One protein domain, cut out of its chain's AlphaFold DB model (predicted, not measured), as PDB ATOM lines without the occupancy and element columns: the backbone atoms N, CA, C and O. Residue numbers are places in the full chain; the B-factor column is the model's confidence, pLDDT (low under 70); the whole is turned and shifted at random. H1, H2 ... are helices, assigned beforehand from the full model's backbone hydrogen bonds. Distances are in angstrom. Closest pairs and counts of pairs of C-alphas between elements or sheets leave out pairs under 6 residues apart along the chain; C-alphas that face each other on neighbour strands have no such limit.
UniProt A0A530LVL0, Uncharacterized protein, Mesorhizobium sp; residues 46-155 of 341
ATOM      1  N   GLY A  46     170.233 177.045 171.207       92.00
ATOM      2  CA  GLY A  46     168.944 176.944 170.524       92.00
ATOM      3  C   GLY A  46     167.796 176.595 171.471       92.00
ATOM      4  O   GLY A  46     166.760 177.262 171.437       92.00
ATOM      5  N   ASP A  47     168.007 175.643 172.384       90.75
ATOM      6  CA  ASP A  47     167.009 175.256 173.393       90.75
ATOM      7  C   ASP A  47     166.663 176.427 174.326       90.75
ATOM      8  O   ASP A  47     165.487 176.722 174.568       90.75
ATOM      9  N   ILE A  48     167.683 177.157 174.799       91.50
ATOM     10  CA  ILE A  48     167.498 178.357 175.631       91.50
ATOM     11  C   ILE A  48     166.708 179.433 174.879       91.50
ATOM     12  O   ILE A  48     165.782 180.040 175.431       91.50
ATOM     13  N   LEU A  49     167.066 179.696 173.620       94.06
ATOM     14  CA  LEU A  49     166.395 180.706 172.805       94.06
ATOM     15  C   LEU A  49     164.945 180.321 172.512       94.06
ATOM     16  O   LEU A  49     164.079 181.200 172.538       94.06
ATOM     17  N   ALA A  50     164.661 179.040 172.272       92.88
ATOM     18  CA  ALA A  50     163.310 178.535 172.054       92.88
ATOM     19  C   ALA A  50     162.435 178.739 173.299       92.88
ATOM     20  O   ALA A  50     161.404 179.415 173.212       92.88
ATOM     21  N   ALA A  51     162.897 178.277 174.467       89.50
ATOM     22  CA  ALA A  51     162.183 178.433 175.736       89.50
ATOM     23  C   ALA A  51     161.943 179.914 176.086       89.50
ATOM     24  O   ALA A  51     160.839 180.322 176.458       89.50
ATOM     25  N   TYR A  52     162.963 180.758 175.908       92.88
ATOM     26  CA  TYR A  52     162.838 182.194 176.146       92.88
ATOM     27  C   TYR A  52     161.862 182.869 175.174       92.88
ATOM     28  O   TYR A  52     161.058 183.720 175.577       92.88
ATOM     29  N   THR A  53     161.909 182.490 173.894       93.88
ATOM     30  CA  THR A  53     161.006 183.014 172.863       93.88
ATOM     31  C   THR A  53     159.564 182.671 173.190       93.88
ATOM     32  O   THR A  53     158.718 183.566 173.172       93.88
ATOM     33  N   GLU A  54     159.281 181.419 173.542       90.88
ATOM     34  CA  GLU A  54     157.946 180.959 173.923       90.88
ATOM     35  C   GLU A  54     157.387 181.764 175.103       90.88
ATOM     36  O   GLU A  54     156.304 182.349 175.002       90.88
ATOM     37  N   ALA A  55     158.179 181.922 176.165       89.38
ATOM     38  CA  ALA A  55     157.767 182.629 177.374       89.38
ATOM     39  C   ALA A  55     157.546 184.144 177.179       89.38
ATOM     40  O   ALA A  55     156.781 184.775 177.924       89.38
ATOM     41  N   ARG A  56     158.243 184.773 176.219       89.81
ATOM     42  CA  ARG A  56     158.299 186.244 176.096       89.81
ATOM     43  C   ARG A  56     157.620 186.820 174.865       89.81
ATOM     44  O   ARG A  56     157.170 187.967 174.939       89.81
ATOM     45  N   GLN A  57     157.506 186.086 173.759       88.00
ATOM     46  CA  GLN A  57     157.080 186.651 172.471       88.00
ATOM     47  C   GLN A  57     155.712 187.351 172.508       88.00
ATOM     48  O   GLN A  57     155.521 188.346 171.812       88.00
ATOM     49  N   ALA A  58     154.778 186.875 173.337       87.44
ATOM     50  CA  ALA A  58     153.443 187.462 173.483       87.44
ATOM     51  C   ALA A  58     153.442 188.786 174.271       87.44
ATOM     52  O   ALA A  58     152.507 189.574 174.164       87.44
ATOM     53  N   LYS A  59     154.488 189.040 175.067       86.44
ATOM     54  CA  LYS A  59     154.595 190.197 175.970       86.44
ATOM     55  C   LYS A  59     155.473 191.320 175.403       86.44
ATOM     56  O   LYS A  59     155.493 192.412 175.963       86.44
ATOM     57  N   ILE A  60     156.218 191.068 174.325       83.00
ATOM     58  CA  ILE A  60     157.178 192.023 173.757       83.00
ATOM     59  C   ILE A  60     156.506 192.932 172.720       83.00
ATOM     60  O   ILE A  60     155.999 192.478 171.692       83.00
ATOM     61  N   ALA A  61     156.590 194.245 172.948       76.31
ATOM     62  CA  ALA A  61     156.304 195.241 171.921       76.31
ATOM     63  C   ALA A  61     157.352 195.147 170.795       76.31
ATOM     64  O   ALA A  61     158.552 195.154 171.062       76.31
ATOM     65  N   GLY A  62     156.915 195.060 169.534       82.19
ATOM     66  CA  GLY A  62     157.827 194.807 168.405       82.19
ATOM     67  C   GLY A  62     158.224 193.331 168.267       82.19
ATOM     68  O   GLY A  62     159.400 192.995 168.121       82.19
ATOM     69  N   ARG A  63     157.234 192.427 168.336       88.81
ATOM     70  CA  ARG A  63     157.422 190.969 168.213       88.81
ATOM     71  C   ARG A  63     158.202 190.572 166.957       88.81
ATOM     72  O   ARG A  63     159.040 189.683 167.028       88.81
ATOM     73  N   LYS A  64     157.955 191.228 165.818       89.44
ATOM     74  CA  LYS A  64     158.637 190.917 164.549       89.44
ATOM     75  C   LYS A  64     160.143 191.136 164.659       89.44
ATOM     76  O   LYS A  64     160.923 190.275 164.264       89.44
ATOM     77  N   GLU A  65     160.546 192.269 165.224       89.88
ATOM     78  CA  GLU A  65     161.943 192.617 165.438       89.88
ATOM     79  C   GLU A  65     162.595 191.674 166.450       89.88
ATOM     80  O   GLU A  65     163.724 191.253 166.234       89.88
ATOM     81  N   PHE A  66     161.896 191.313 167.529       92.56
ATOM     82  CA  PHE A  66     162.384 190.335 168.506       92.56
ATOM     83  C   PHE A  66     162.621 188.954 167.886       92.56
ATOM     84  O   PHE A  66     163.723 188.425 167.997       92.56
ATOM     85  N   LEU A  67     161.636 188.403 167.172       93.56
ATOM     86  CA  LEU A  67     161.760 187.098 166.517       93.56
ATOM     87  C   LEU A  67     162.879 187.081 165.470       93.56
ATOM     88  O   LEU A  67     163.592 186.089 165.350       93.56
ATOM     89  N   ALA A  68     163.082 188.187 164.749       92.31
ATOM     90  CA  ALA A  68     164.210 188.310 163.832       92.31
ATOM     91  C   ALA A  68     165.556 188.187 164.567       92.31
ATOM     92  O   ALA A  68     166.433 187.474 164.087       92.31
ATOM     93  N   ARG A  69     165.710 188.822 165.739       94.19
ATOM     94  CA  ARG A  69     166.927 188.698 166.563       94.19
ATOM     95  C   ARG A  69     167.128 187.281 167.091       94.19
ATOM     96  O   ARG A  69     168.235 186.767 166.992       94.19
ATOM     97  N   MET A  70     166.063 186.630 167.567       95.94
ATOM     98  CA  MET A  70     166.121 185.227 168.011       95.94
ATOM     99  C   MET A  70     166.594 184.309 166.885       95.94
ATOM    100  O   MET A  70     167.466 183.476 167.103       95.94
ATOM    101  N   ARG A  71     166.098 184.521 165.660       94.81
ATOM    102  CA  ARG A  71     166.551 183.776 164.482       94.81
ATOM    103  C   ARG A  71     168.036 183.994 164.197       94.81
ATOM    104  O   ARG A  71     168.739 183.015 164.005       94.81
ATOM    105  N   PHE A  72     168.517 185.239 164.205       94.38
ATOM    106  CA  PHE A  72     169.937 185.523 163.963       94.38
ATOM    107  C   PHE A  72     170.856 184.910 165.023       94.38
ATOM    108  O   PHE A  72     171.962 184.490 164.704       94.38
ATOM    109  N   LEU A  73     170.431 184.894 166.288       95.81
ATOM    110  CA  LEU A  73     171.181 184.230 167.354       95.81
ATOM    111  C   LEU A  73     171.177 182.713 167.169       95.81
ATOM    112  O   LEU A  73     172.227 182.095 167.290       95.81
ATOM    113  N   ASN A  74     170.024 182.127 166.844       95.56
ATOM    114  CA  ASN A  74     169.891 180.687 166.644       95.56
ATOM    115  C   ASN A  74     170.670 180.191 165.417       95.56
ATOM    116  O   ASN A  74     171.246 179.115 165.453       95.56
ATOM    117  N   GLU A  75     170.719 180.979 164.345       94.94
ATOM    118  CA  GLU A  75     171.491 180.658 163.141       94.94
ATOM    119  C   GLU A  75     172.999 180.576 163.422       94.94
ATOM    120  O   GLU A  75     173.679 179.740 162.838       94.94
ATOM    121  N   PHE A  76     173.516 181.405 164.336       95.69
ATOM    122  CA  PHE A  76     174.943 181.427 164.655       95.69
ATOM    123  C   PHE A  76     175.328 180.509 165.821       95.69
ATOM    124  O   PHE A  76     176.321 179.801 165.722       95.69
ATOM    125  N   PHE A  77     174.570 180.541 166.921       95.62
ATOM    126  CA  PHE A  77     174.888 179.826 168.162       95.62
ATOM    127  C   PHE A  77     174.069 178.550 168.370       95.62
ATOM    128  O   PHE A  77     174.362 177.798 169.289       95.62
ATOM    129  N   GLY A  78     172.998 178.320 167.605       92.12
ATOM    130  CA  GLY A  78     171.911 177.417 168.007       92.12
ATOM    131  C   GLY A  78     172.331 175.980 168.305       92.12
ATOM    132  O   GLY A  78     171.770 175.372 169.211       92.12
ATOM    133  N   THR A  79     173.328 175.455 167.591       93.25
ATOM    134  CA  THR A  79     173.858 174.095 167.782       93.25
ATOM    135  C   THR A  79     174.966 174.013 168.831       93.25
ATOM    136  O   THR A  79     175.382 172.915 169.198       93.25
ATOM    137  N   GLU A  80     175.465 175.149 169.316       92.50
ATOM    138  CA  GLU A  80     176.531 175.188 170.307       92.50
ATOM    139  C   GLU A  80     175.990 174.975 171.726       92.50
ATOM    140  O   GLU A  80     174.898 175.456 172.058       92.50
ATOM    141  N   PRO A  81     176.764 174.316 172.603       91.44
ATOM    142  CA  PRO A  81     176.477 174.286 174.028       91.44
ATOM    143  C   PRO A  81     176.495 175.685 174.640       91.44
ATOM    144  O   PRO A  81     177.336 176.513 174.301       91.44
ATOM    145  N   VAL A  82     175.648 175.932 175.634       88.31
ATOM    146  CA  VAL A  82     175.608 177.217 176.356       88.31
ATOM    147  C   VAL A  82     176.961 177.551 176.991       88.31
ATOM    148  O   VAL A  82     177.372 178.711 177.011       88.31
ATOM    149  N   ALA A  83     177.696 176.539 177.452       88.00
ATOM    150  CA  ALA A  83     179.037 176.691 178.004       88.00
ATOM    151  C   ALA A  83     180.095 177.186 176.992       88.00
ATOM    152  O   ALA A  83     181.139 177.670 177.426       88.00
ATOM    153  N   SER A  84     179.860 177.094 175.672       88.75
ATOM    154  CA  SER A  84     180.805 177.600 174.658       88.75
ATOM    155  C   SER A  84     180.816 179.129 174.565       88.75
ATOM    156  O   SER A  84     181.728 179.711 173.969       88.75
ATOM    157  N   ILE A  85     179.804 179.792 175.136       91.94
ATOM    158  CA  ILE A  85     179.671 181.242 175.069       91.94
ATOM    159  C   ILE A  85     180.840 181.892 175.809       91.94
ATOM    160  O   ILE A  85     180.985 181.801 177.028       91.94
ATOM    161  N   SER A  86     181.646 182.613 175.040       91.44
ATOM    162  CA  SER A  86     182.827 183.334 175.495       91.44
ATOM    163  C   SER A  86     182.908 184.707 174.829       91.44
ATOM    164  O   SER A  86     182.200 184.995 173.858       91.44
ATOM    165  N   GLY A  87     183.805 185.562 175.324       89.44
ATOM    166  CA  GLY A  87     184.056 186.868 174.711       89.44
ATOM    167  C   GLY A  87     184.476 186.772 173.241       89.44
ATOM    168  O   GLY A  87     184.013 187.571 172.427       89.44
ATOM    169  N   ASP A  88     185.274 185.762 172.882       91.38
ATOM    170  CA  ASP A  88     185.697 185.519 171.496       91.38
ATOM    171  C   ASP A  88     184.527 185.123 170.601       91.38
ATOM    172  O   ASP A  88     184.362 185.687 169.516       91.38
ATOM    173  N   ARG A  89     183.649 184.228 171.072       94.00
ATOM    174  CA  ARG A  89     182.439 183.858 170.325       94.00
ATOM    175  C   ARG A  89     181.491 185.049 170.154       94.00
ATOM    176  O   ARG A  89     180.952 185.244 169.065       94.00
ATOM    177  N   CYS A  90     181.326 185.895 171.176       93.81
ATOM    178  CA  CYS A  90     180.532 187.124 171.059       93.81
ATOM    179  C   CYS A  90     181.123 188.105 170.031       93.81
ATOM    180  O   CYS A  90     180.372 188.674 169.237       93.81
ATOM    181  N   ARG A  91     182.451 188.285 169.991       92.00
ATOM    182  CA  ARG A  91     183.128 189.111 168.970       92.00
ATOM    183  C   ARG A  91     182.963 188.537 167.563       92.00
ATOM    184  O   ARG A  91     182.607 189.283 166.650       92.00
ATOM    185  N   ALA A  92     183.121 187.222 167.402       92.62
ATOM    186  CA  ALA A  92     182.899 186.534 166.130       92.62
ATOM    187  C   ALA A  92     181.458 186.718 165.619       92.62
ATOM    188  O   ALA A  92     181.244 186.973 164.432       92.62
ATOM    189  N   TYR A  93     180.466 186.676 166.515       94.06
ATOM    190  CA  TYR A  93     179.072 186.953 166.168       94.06
ATOM    191  C   TYR A  93     178.859 188.384 165.657       94.06
ATOM    192  O   TYR A  93     178.160 188.593 164.663       94.06
ATOM    193  N   ILE A  94     179.464 189.381 166.310       91.00
ATOM    194  CA  ILE A  94     179.361 190.792 165.899       91.00
ATOM    195  C   ILE A  94     179.929 190.983 164.492       91.00
ATOM    196  O   ILE A  94     179.313 191.654 163.657       91.00
ATOM    197  N   GLU A  95     181.077 190.368 164.216       88.81
ATOM    198  CA  GLU A  95     181.708 190.417 162.903       88.81
ATOM    199  C   GLU A  95     180.842 189.729 161.839       88.81
ATOM    200  O   GLU A  95     180.551 190.321 160.795       88.81
ATOM    201  N   HIS A  96     180.348 188.522 162.130       90.44
ATOM    202  CA  HIS A  96     179.440 187.785 161.253       90.44
ATOM    203  C   HIS A  96     178.183 188.607 160.924       90.44
ATOM    204  O   HIS A  96     177.879 188.840 159.753       90.44
ATOM    205  N   ARG A  97     177.500 189.162 161.932       89.44
ATOM    206  CA  ARG A  97     176.302 190.001 161.735       89.44
ATOM    207  C   ARG A  97     176.581 191.264 160.928       89.44
ATOM    208  O   ARG A  97     175.715 191.704 160.168       89.44
ATOM    209  N   SER A  98     177.764 191.852 161.083       84.94
ATOM    210  CA  SER A  98     178.180 193.035 160.323       84.94
ATOM    211  C   SER A  98     178.414 192.706 158.849       84.94
ATOM    212  O   SER A  98     177.937 193.440 157.976       84.94
ATOM    213  N   ARG A  99     179.067 191.574 158.559       84.19
ATOM    214  CA  ARG A  99     179.251 191.064 157.190       84.19
ATOM    215  C   ARG A  99     177.913 190.760 156.522       84.19
ATOM    216  O   ARG A  99     177.668 191.238 155.416       84.19
ATOM    217  N   GLU A 100     177.022 190.063 157.221       84.69
ATOM    218  CA  GLU A 100     175.684 189.719 156.728       84.69
ATOM    219  C   GLU A 100     174.850 190.959 156.384       84.69
ATOM    220  O   GLU A 100     174.270 191.053 155.300       84.69
ATOM    221  N   ARG A 101     174.851 191.976 157.256       82.06
ATOM    222  CA  ARG A 101     174.209 193.267 156.960       82.06
ATOM    223  C   ARG A 101     174.777 193.892 155.686       82.06
ATOM    224  O   ARG A 101     174.011 194.359 154.842       82.06
ATOM    225  N   ASN A 102     176.103 193.939 155.569       76.50
ATOM    226  CA  ASN A 102     176.774 194.543 154.420       76.50
ATOM    227  C   ASN A 102     176.445 193.798 153.123       76.50
ATOM    228  O   ASN A 102     176.222 194.448 152.103       76.50
ATOM    229  N   ARG A 103     176.350 192.463 153.165       82.19
ATOM    230  CA  ARG A 103     175.922 191.636 152.030       82.19
ATOM    231  C   ARG A 103     174.510 192.003 151.572       82.19
ATOM    232  O   ARG A 103     174.332 192.412 150.428       82.19
ATOM    233  N   VAL A 104     173.533 191.957 152.482       79.62
ATOM    234  CA  VAL A 104     172.123 192.267 152.176       79.62
ATOM    235  C   VAL A 104     171.959 193.689 151.633       79.62
ATOM    236  O   VAL A 104     171.179 193.927 150.710       79.62
ATOM    237  N   GLU A 105     172.689 194.660 152.183       72.88
ATOM    238  CA  GLU A 105     172.609 196.042 151.709       72.88
ATOM    239  C   GLU A 105     173.239 196.215 150.317       72.88
ATOM    240  O   GLU A 105     172.658 196.911 149.482       72.88
ATOM    241  N   ARG A 106     174.362 195.542 150.024       72.69
ATOM    242  CA  ARG A 106     174.961 195.515 148.676       72.69
ATOM    243  C   ARG A 106     173.991 194.938 147.647       72.69
ATOM    244  O   ARG A 106     173.749 195.573 146.623       72.69
ATOM    245  N   GLU A 107     173.368 193.802 147.950       79.19
ATOM    246  CA  GLU A 107     172.346 193.190 147.087       79.19
ATOM    247  C   GLU A 107     171.151 194.121 146.863       79.19
ATOM    248  O   GLU A 107     170.611 194.220 145.761       79.19
ATOM    249  N   ARG A 108     170.724 194.831 147.910       75.31
ATOM    250  CA  ARG A 108     169.628 195.793 147.811       75.31
ATOM    251  C   ARG A 108     169.983 196.983 146.926       75.31
ATOM    252  O   ARG A 108     169.102 197.468 146.223       75.31
ATOM    253  N   ILE A 109     171.219 197.477 146.992       70.25
ATOM    254  CA  ILE A 109     171.698 198.577 146.144       70.25
ATOM    255  C   ILE A 109     171.774 198.126 144.683       70.25
ATOM    256  O   ILE A 109     171.305 198.860 143.819       70.25
ATOM    257  N   ALA A 110     172.269 196.915 144.422       75.31
ATOM    258  CA  ALA A 110     172.354 196.351 143.073       75.31
ATOM    259  C   ALA A 110     170.985 196.225 142.373       75.31
ATOM    260  O   ALA A 110     170.910 196.270 141.153       75.31
ATOM    261  N   LYS A 111     169.894 196.106 143.141       75.94
ATOM    262  CA  LYS A 111     168.514 195.992 142.634       75.94
ATOM    263  C   LYS A 111     167.817 197.340 142.373       75.94
ATOM    264  O   LYS A 111     166.623 197.350 142.082       75.94
ATOM    265  N   LEU A 112     168.488 198.480 142.545       72.69
ATOM    266  CA  LEU A 112     167.892 199.804 142.307       72.69
ATOM    267  C   LEU A 112     168.112 200.265 140.863       72.69
ATOM    268  O   LEU A 112     169.219 200.174 140.350       72.69
ATOM    269  N   ASN A 113     167.087 200.862 140.250       70.69
ATOM    270  CA  ASN A 113     167.213 201.502 138.935       70.69
ATOM    271  C   ASN A 113     168.087 202.765 139.007       70.69
ATOM    272  O   ASN A 113     168.155 203.401 140.056       70.69
ATOM    273  N   VAL A 114     168.660 203.185 137.871       63.41
ATOM    274  CA  VAL A 114     169.634 204.294 137.750       63.41
ATOM    275  C   VAL A 114     169.209 205.569 138.497       63.41
ATOM    276  O   VAL A 114     169.951 206.038 139.352       63.41
ATOM    277  N   ALA A 115     167.982 206.067 138.311       59.69
ATOM    278  CA  ALA A 115     167.497 207.269 139.010       59.69
ATOM    279  C   ALA A 115     167.384 207.098 140.546       59.69
ATOM    280  O   ALA A 115     167.664 208.006 141.337       59.69
ATOM    281  N   ALA A 116     166.992 205.903 141.002       61.22
ATOM    282  CA  ALA A 116     166.967 205.565 142.426       61.22
ATOM    283  C   ALA A 116     168.384 205.328 142.978       61.22
ATOM    284  O   ALA A 116     168.640 205.583 144.160       61.22
ATOM    285  N   MET A 117     169.296 204.864 142.123       58.47
ATOM    286  CA  MET A 117     170.705 204.653 142.419       58.47
ATOM    287  C   MET A 117     171.428 205.989 142.573       58.47
ATOM    288  O   MET A 117     172.124 206.140 143.562       58.47
ATOM    289  N   GLU A 118     171.203 206.982 141.711       58.91
ATOM    290  CA  GLU A 118     171.767 208.340 141.823       58.91
ATOM    291  C   GLU A 118     171.342 209.034 143.121       58.91
ATOM    292  O   GLU A 118     172.187 209.487 143.897       58.91
ATOM    293  N   THR A 119     170.041 209.005 143.431       59.88
ATOM    294  CA  THR A 119     169.504 209.555 144.688       59.88
ATOM    295  C   THR A 119     170.132 208.879 145.910       59.88
ATOM    296  O   THR A 119     170.374 209.518 146.931       59.88
ATOM    297  N   ARG A 120     170.412 207.570 145.836       59.41
ATOM    298  CA  ARG A 120     171.038 206.817 146.933       59.41
ATOM    299  C   ARG A 120     172.561 206.933 146.941       59.41
ATOM    300  O   ARG A 120     173.142 206.870 148.014       59.41
ATOM    301  N   ARG A 121     173.197 207.161 145.792       54.47
ATOM    302  CA  ARG A 121     174.637 207.400 145.618       54.47
ATOM    303  C   ARG A 121     175.043 208.751 146.197       54.47
ATOM    304  O   ARG A 121     176.065 208.828 146.863       54.47
ATOM    305  N   ALA A 122     174.178 209.758 146.097       56.94
ATOM    306  CA  ALA A 122     174.311 210.997 146.864       56.94
ATOM    307  C   ALA A 122     174.220 210.774 148.394       56.94
ATOM    308  O   ALA A 122     174.726 211.577 149.171       56.94
ATOM    309  N   LEU A 123     173.608 209.668 148.845       54.88
ATOM    310  CA  LEU A 123     173.538 209.271 150.258       54.88
ATOM    311  C   LEU A 123     174.660 208.315 150.680       54.88
ATOM    312  O   LEU A 123     174.790 208.086 151.879       54.88
ATOM    313  N   LEU A 124     175.420 207.736 149.739       51.28
ATOM    314  CA  LEU A 124     176.341 206.607 149.951       51.28
ATOM    315  C   LEU A 124     177.525 206.889 150.895       51.28
ATOM    316  O   LEU A 124     177.815 205.993 151.691       51.28
ATOM    317  N   PRO A 125     178.175 208.076 150.888       49.56
ATOM    318  CA  PRO A 125     179.350 208.325 151.732       49.56
ATOM    319  C   PRO A 125     179.076 208.152 153.236       49.56
ATOM    320  O   PRO A 125     179.955 207.761 153.989       49.56
ATOM    321  N   ALA A 126     177.828 208.345 153.684       50.53
ATOM    322  CA  ALA A 126     177.437 208.222 155.092       50.53
ATOM    323  C   ALA A 126     177.154 206.776 155.574       50.53
ATOM    324  O   ALA A 126     176.745 206.581 156.724       50.53
ATOM    325  N   TRP A 127     177.282 205.755 154.712       49.41
ATOM    326  CA  TRP A 127     176.938 204.361 155.057       49.41
ATOM    327  C   TRP A 127     178.135 203.435 155.228       49.41
ATOM    328  O   TRP A 127     177.989 202.427 155.923       49.41
ATOM    329  N   GLN A 128     179.270 203.737 154.597       48.78
ATOM    330  CA  GLN A 128     180.400 202.807 154.544       48.78
ATOM    331  C   GLN A 128     181.097 202.632 155.903       48.78
ATOM    332  O   GLN A 128     181.421 201.498 156.239       48.78
ATOM    333  N   ASP A 129     181.131 203.668 156.749       47.84
ATOM    334  CA  ASP A 129     181.883 203.639 158.020       47.84
ATOM    335  C   ASP A 129     181.001 203.682 159.270       47.84
ATOM    336  O   ASP A 129     181.414 204.073 160.361       47.84
ATOM    337  N   LYS A 130     179.727 203.308 159.134       56.25
ATOM    338  CA  LYS A 130     178.814 203.379 160.269       56.25
ATOM    339  C   LYS A 130     178.999 202.176 161.181       56.25
ATOM    340  O   LYS A 130     178.538 201.080 160.834       56.25
ATOM    341  N   ASP A 131     179.577 202.422 162.356       61.75
ATOM    342  CA  ASP A 131     179.683 201.470 163.464       61.75
ATOM    343  C   ASP A 131     178.371 200.704 163.652       61.75
ATOM    344  O   ASP A 131     177.357 201.209 164.154       61.75
ATOM    345  N   PHE A 132     178.368 199.446 163.209       72.50
ATOM    346  CA  PHE A 132     177.201 198.573 163.283       72.50
ATOM    347  C   PHE A 132     177.107 197.846 164.615       72.50
ATOM    348  O   PHE A 132     176.476 196.805 164.709       72.50
ATOM    349  N   THR A 133     177.720 198.353 165.671       78.75
ATOM    350  CA  THR A 133     177.778 197.635 166.945       78.75
ATOM    351  C   THR A 133     176.413 197.582 167.636       78.75
ATOM    352  O   THR A 133     176.111 196.621 168.335       78.75
ATOM    353  N   SER A 134     175.531 198.557 167.378       80.25
ATOM    354  CA  SER A 134     174.212 198.663 168.030       80.25
ATOM    355  C   SER A 134     173.258 197.484 167.775       80.25
ATOM    356  O   SER A 134     172.542 197.079 168.692       80.25
ATOM    357  N   GLY A 135     173.233 196.929 166.558       85.56
ATOM    358  CA  GLY A 135     172.359 195.806 166.197       85.56
ATOM    359  C   GLY A 135     172.774 194.504 166.896       85.56
ATOM    360  O   GLY A 135     172.014 194.009 167.727       85.56
ATOM    361  N   PRO A 136     173.995 194.002 166.642       91.00
ATOM    362  CA  PRO A 136     174.557 192.833 167.312       91.00
ATOM    363  C   PRO A 136     174.597 192.980 168.835       91.00
ATOM    364  O   PRO A 136     174.323 192.018 169.547       91.00
ATOM    365  N   ARG A 137     174.850 194.188 169.365       91.75
ATOM    366  CA  ARG A 137     174.740 194.446 170.807       91.75
ATOM    367  C   ARG A 137     173.348 194.113 171.333       91.75
ATOM    368  O   ARG A 137     173.235 193.466 172.369       91.75
ATOM    369  N   ARG A 138     172.292 194.547 170.636       91.62
ATOM    370  CA  ARG A 138     170.913 194.280 171.059       91.62
ATOM    371  C   ARG A 138     170.565 192.795 170.991       91.62
ATOM    372  O   ARG A 138     169.834 192.313 171.851       91.62
ATOM    373  N   ASP A 139     171.084 192.085 169.996       94.12
ATOM    374  CA  ASP A 139     170.939 190.631 169.909       94.12
ATOM    375  C   ASP A 139     171.591 189.955 171.129       94.12
ATOM    376  O   ASP A 139     170.944 189.182 171.829       94.12
ATOM    377  N   LEU A 140     172.838 190.312 171.452       95.31
ATOM    378  CA  LEU A 140     173.563 189.755 172.599       95.31
ATOM    379  C   LEU A 140     172.925 190.126 173.954       95.31
ATOM    380  O   LEU A 140     172.968 189.332 174.893       95.31
ATOM    381  N   GLU A 141     172.281 191.291 174.071       95.06
ATOM    382  CA  GLU A 141     171.452 191.639 175.237       95.06
ATOM    383  C   GLU A 141     170.260 190.682 175.405       95.06
ATOM    384  O   GLU A 141     169.939 190.283 176.532       95.06
ATOM    385  N   ASP A 142     169.608 190.294 174.305       94.94
ATOM    386  CA  ASP A 142     168.513 189.324 174.349       94.94
ATOM    387  C   ASP A 142     169.042 187.899 174.619       94.94
ATOM    388  O   ASP A 142     168.427 187.193 175.416       94.94
ATOM    389  N   LEU A 143     170.207 187.507 174.079       95.50
ATOM    390  CA  LEU A 143     170.884 186.240 174.414       95.50
ATOM    391  C   LEU A 143     171.199 186.152 175.912       95.50
ATOM    392  O   LEU A 143     170.834 185.188 176.582       95.50
ATOM    393  N   ARG A 144     171.815 187.200 176.472       95.31
ATOM    394  CA  ARG A 144     172.071 187.310 177.915       95.31
ATOM    395  C   ARG A 144     170.776 187.198 178.720       95.31
ATOM    396  O   ARG A 144     170.765 186.594 179.790       95.31
ATOM    397  N   SER A 145     169.690 187.797 178.234       94.25
ATOM    398  CA  SER A 145     168.380 187.726 178.891       94.25
ATOM    399  C   SER A 145     167.784 186.318 178.836       94.25
ATOM    400  O   SER A 145     167.210 185.883 179.831       94.25
ATOM    401  N   ALA A 146     167.970 185.597 177.729       92.62
ATOM    402  CA  ALA A 146     167.549 184.209 177.574       92.62
ATOM    403  C   ALA A 146     168.305 183.277 178.534       92.62
ATOM    404  O   ALA A 146     167.680 182.514 179.266       92.62
ATOM    405  N   ILE A 147     169.629 183.425 178.637       91.81
ATOM    406  CA  ILE A 147     170.460 182.668 179.590       91.81
ATOM    407  C   ILE A 147     170.024 182.946 181.032       91.81
ATOM    408  O   ILE A 147     169.852 182.021 181.819       91.81
ATOM    409  N   ASN A 148     169.790 184.217 181.383       92.19
ATOM    410  CA  ASN A 148     169.304 184.584 182.718       92.19
ATOM    411  C   ASN A 148     167.920 184.008 183.020       92.19
ATOM    412  O   ASN A 148     167.643 183.660 184.165       92.19
ATOM    413  N   PHE A 149     167.044 183.952 182.018       90.06
ATOM    414  CA  PHE A 149     165.725 183.353 182.154       90.06
ATOM    415  C   PHE A 149     165.842 181.854 182.438       90.06
ATOM    416  O   PHE A 149     165.314 181.403 183.448       90.06
ATOM    417  N   CYS A 150     166.598 181.107 181.633       86.75
ATOM    418  CA  CYS A 150     166.779 179.671 181.845       86.75
ATOM    419  C   CYS A 150     167.483 179.357 183.171       86.75
ATOM    420  O   CYS A 150     167.015 178.495 183.906       86.75
ATOM    421  N   ALA A 151     168.529 180.108 183.529       86.94
ATOM    422  CA  ALA A 151     169.211 179.942 184.813       86.94
ATOM    423  C   ALA A 151     168.280 180.180 186.014       86.94
ATOM    424  O   ALA A 151     168.440 179.536 187.045       86.94
ATOM    425  N   LYS A 152     167.304 181.088 185.883       86.94
ATOM    426  CA  LYS A 152     166.322 181.370 186.934       86.94
ATOM    427  C   LYS A 152     165.221 180.308 187.020       86.94
ATOM    428  O   LYS A 152     164.831 179.955 188.124       86.94
ATOM    429  N   GLU A 153     164.681 179.871 185.886       83.56
ATOM    430  CA  GLU A 153     163.513 178.975 185.846       83.56
ATOM    431  C   GLU A 153     163.890 177.497 186.010       83.56
ATOM    432  O   GLU A 153     163.152 176.742 186.636       83.56
ATOM    433  N   TYR A 154     165.024 177.077 185.445       80.38
ATOM    434  CA  TYR A 154     165.418 175.666 185.380       80.38
ATOM    435  C   TYR A 154     166.684 175.352 186.174       80.38
ATOM    436  O   TYR A 154     166.910 174.185 186.473       80.38
ATOM    437  N   GLY A 155     167.470 176.370 186.546       75.62
ATOM    438  CA  GLY A 155     168.825 176.210 187.073       75.62
ATOM    439  C   GLY A 155     169.849 176.074 185.944       75.62
ATOM    440  O   GLY A 155     169.543 175.556 184.875       75.62
TER     441      GLY A 155
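This is residues 46 to 155 of the 341 residues of an uncharacterized protein of Mesorhizobium sp (UniProt A0A530LVL0). The longest helix, H3, reaches away from a small helical head as one side of a long arm; at the far end the short H4 turns back, and residues 122 to 133, with no named element, return to the head. In the head, H5 crosses the hairpin of H1 and H2. The printed part has 110 residues with five named helices, H1 to H5 in order along the chain, and no named strand; the class is all helix. It is loose, with a radius of gyration of the C-alphas of 17.1 A, and elongated, spanning 56 by 32 by 20 A.

H3, residues 87 to 110, measures 35.0 A from first to last C-alpha and begins at C-alpha 87, (184.056, 186.868, 174.711). H4 is residues 114 to 121. H5, residues 134 to 153, measures 28.6 A and ends at C-alpha 153, (163.513, 178.975, 185.846). H1 is residues 46 to 56, beginning at C-alpha 46, (168.944, 176.944, 170.524). H2, residues 63 to 77, measures 20.7 A.

H5 is the hub, touching three helices. Residues 90 to 98 of H3 touch residues 136 to 140 of H5, at a steep tilt of 46 degrees, opposite ways; the closest C-alphas, of Ile 94 and Pro 136, are 5.4 A apart. H2 touches H5 about perpendicular, at 84 degrees, with residues 69 to 73 alone; the closest C-alphas are those of Arg 69 and Asp 139, 5.6 A. H1 also touches H5 about perpendicular, at 86 degrees, closest at the C-alphas of Tyr 52 and Ala 146, 5.3 A. H1 and H2 form a helical hairpin. H4 and H5 are apart. Every O i to N i+4 pair is within hydrogen-bond range in H1, H2, H3, H4 and H5.

The C-alphas farthest apart, of Ala 115 and Gly 155, are 57.2 A from each other. The printed part has no cut. The link from H4 to H5 is long, 12 residues. Residues 114 to 131 have pLDDT under 70.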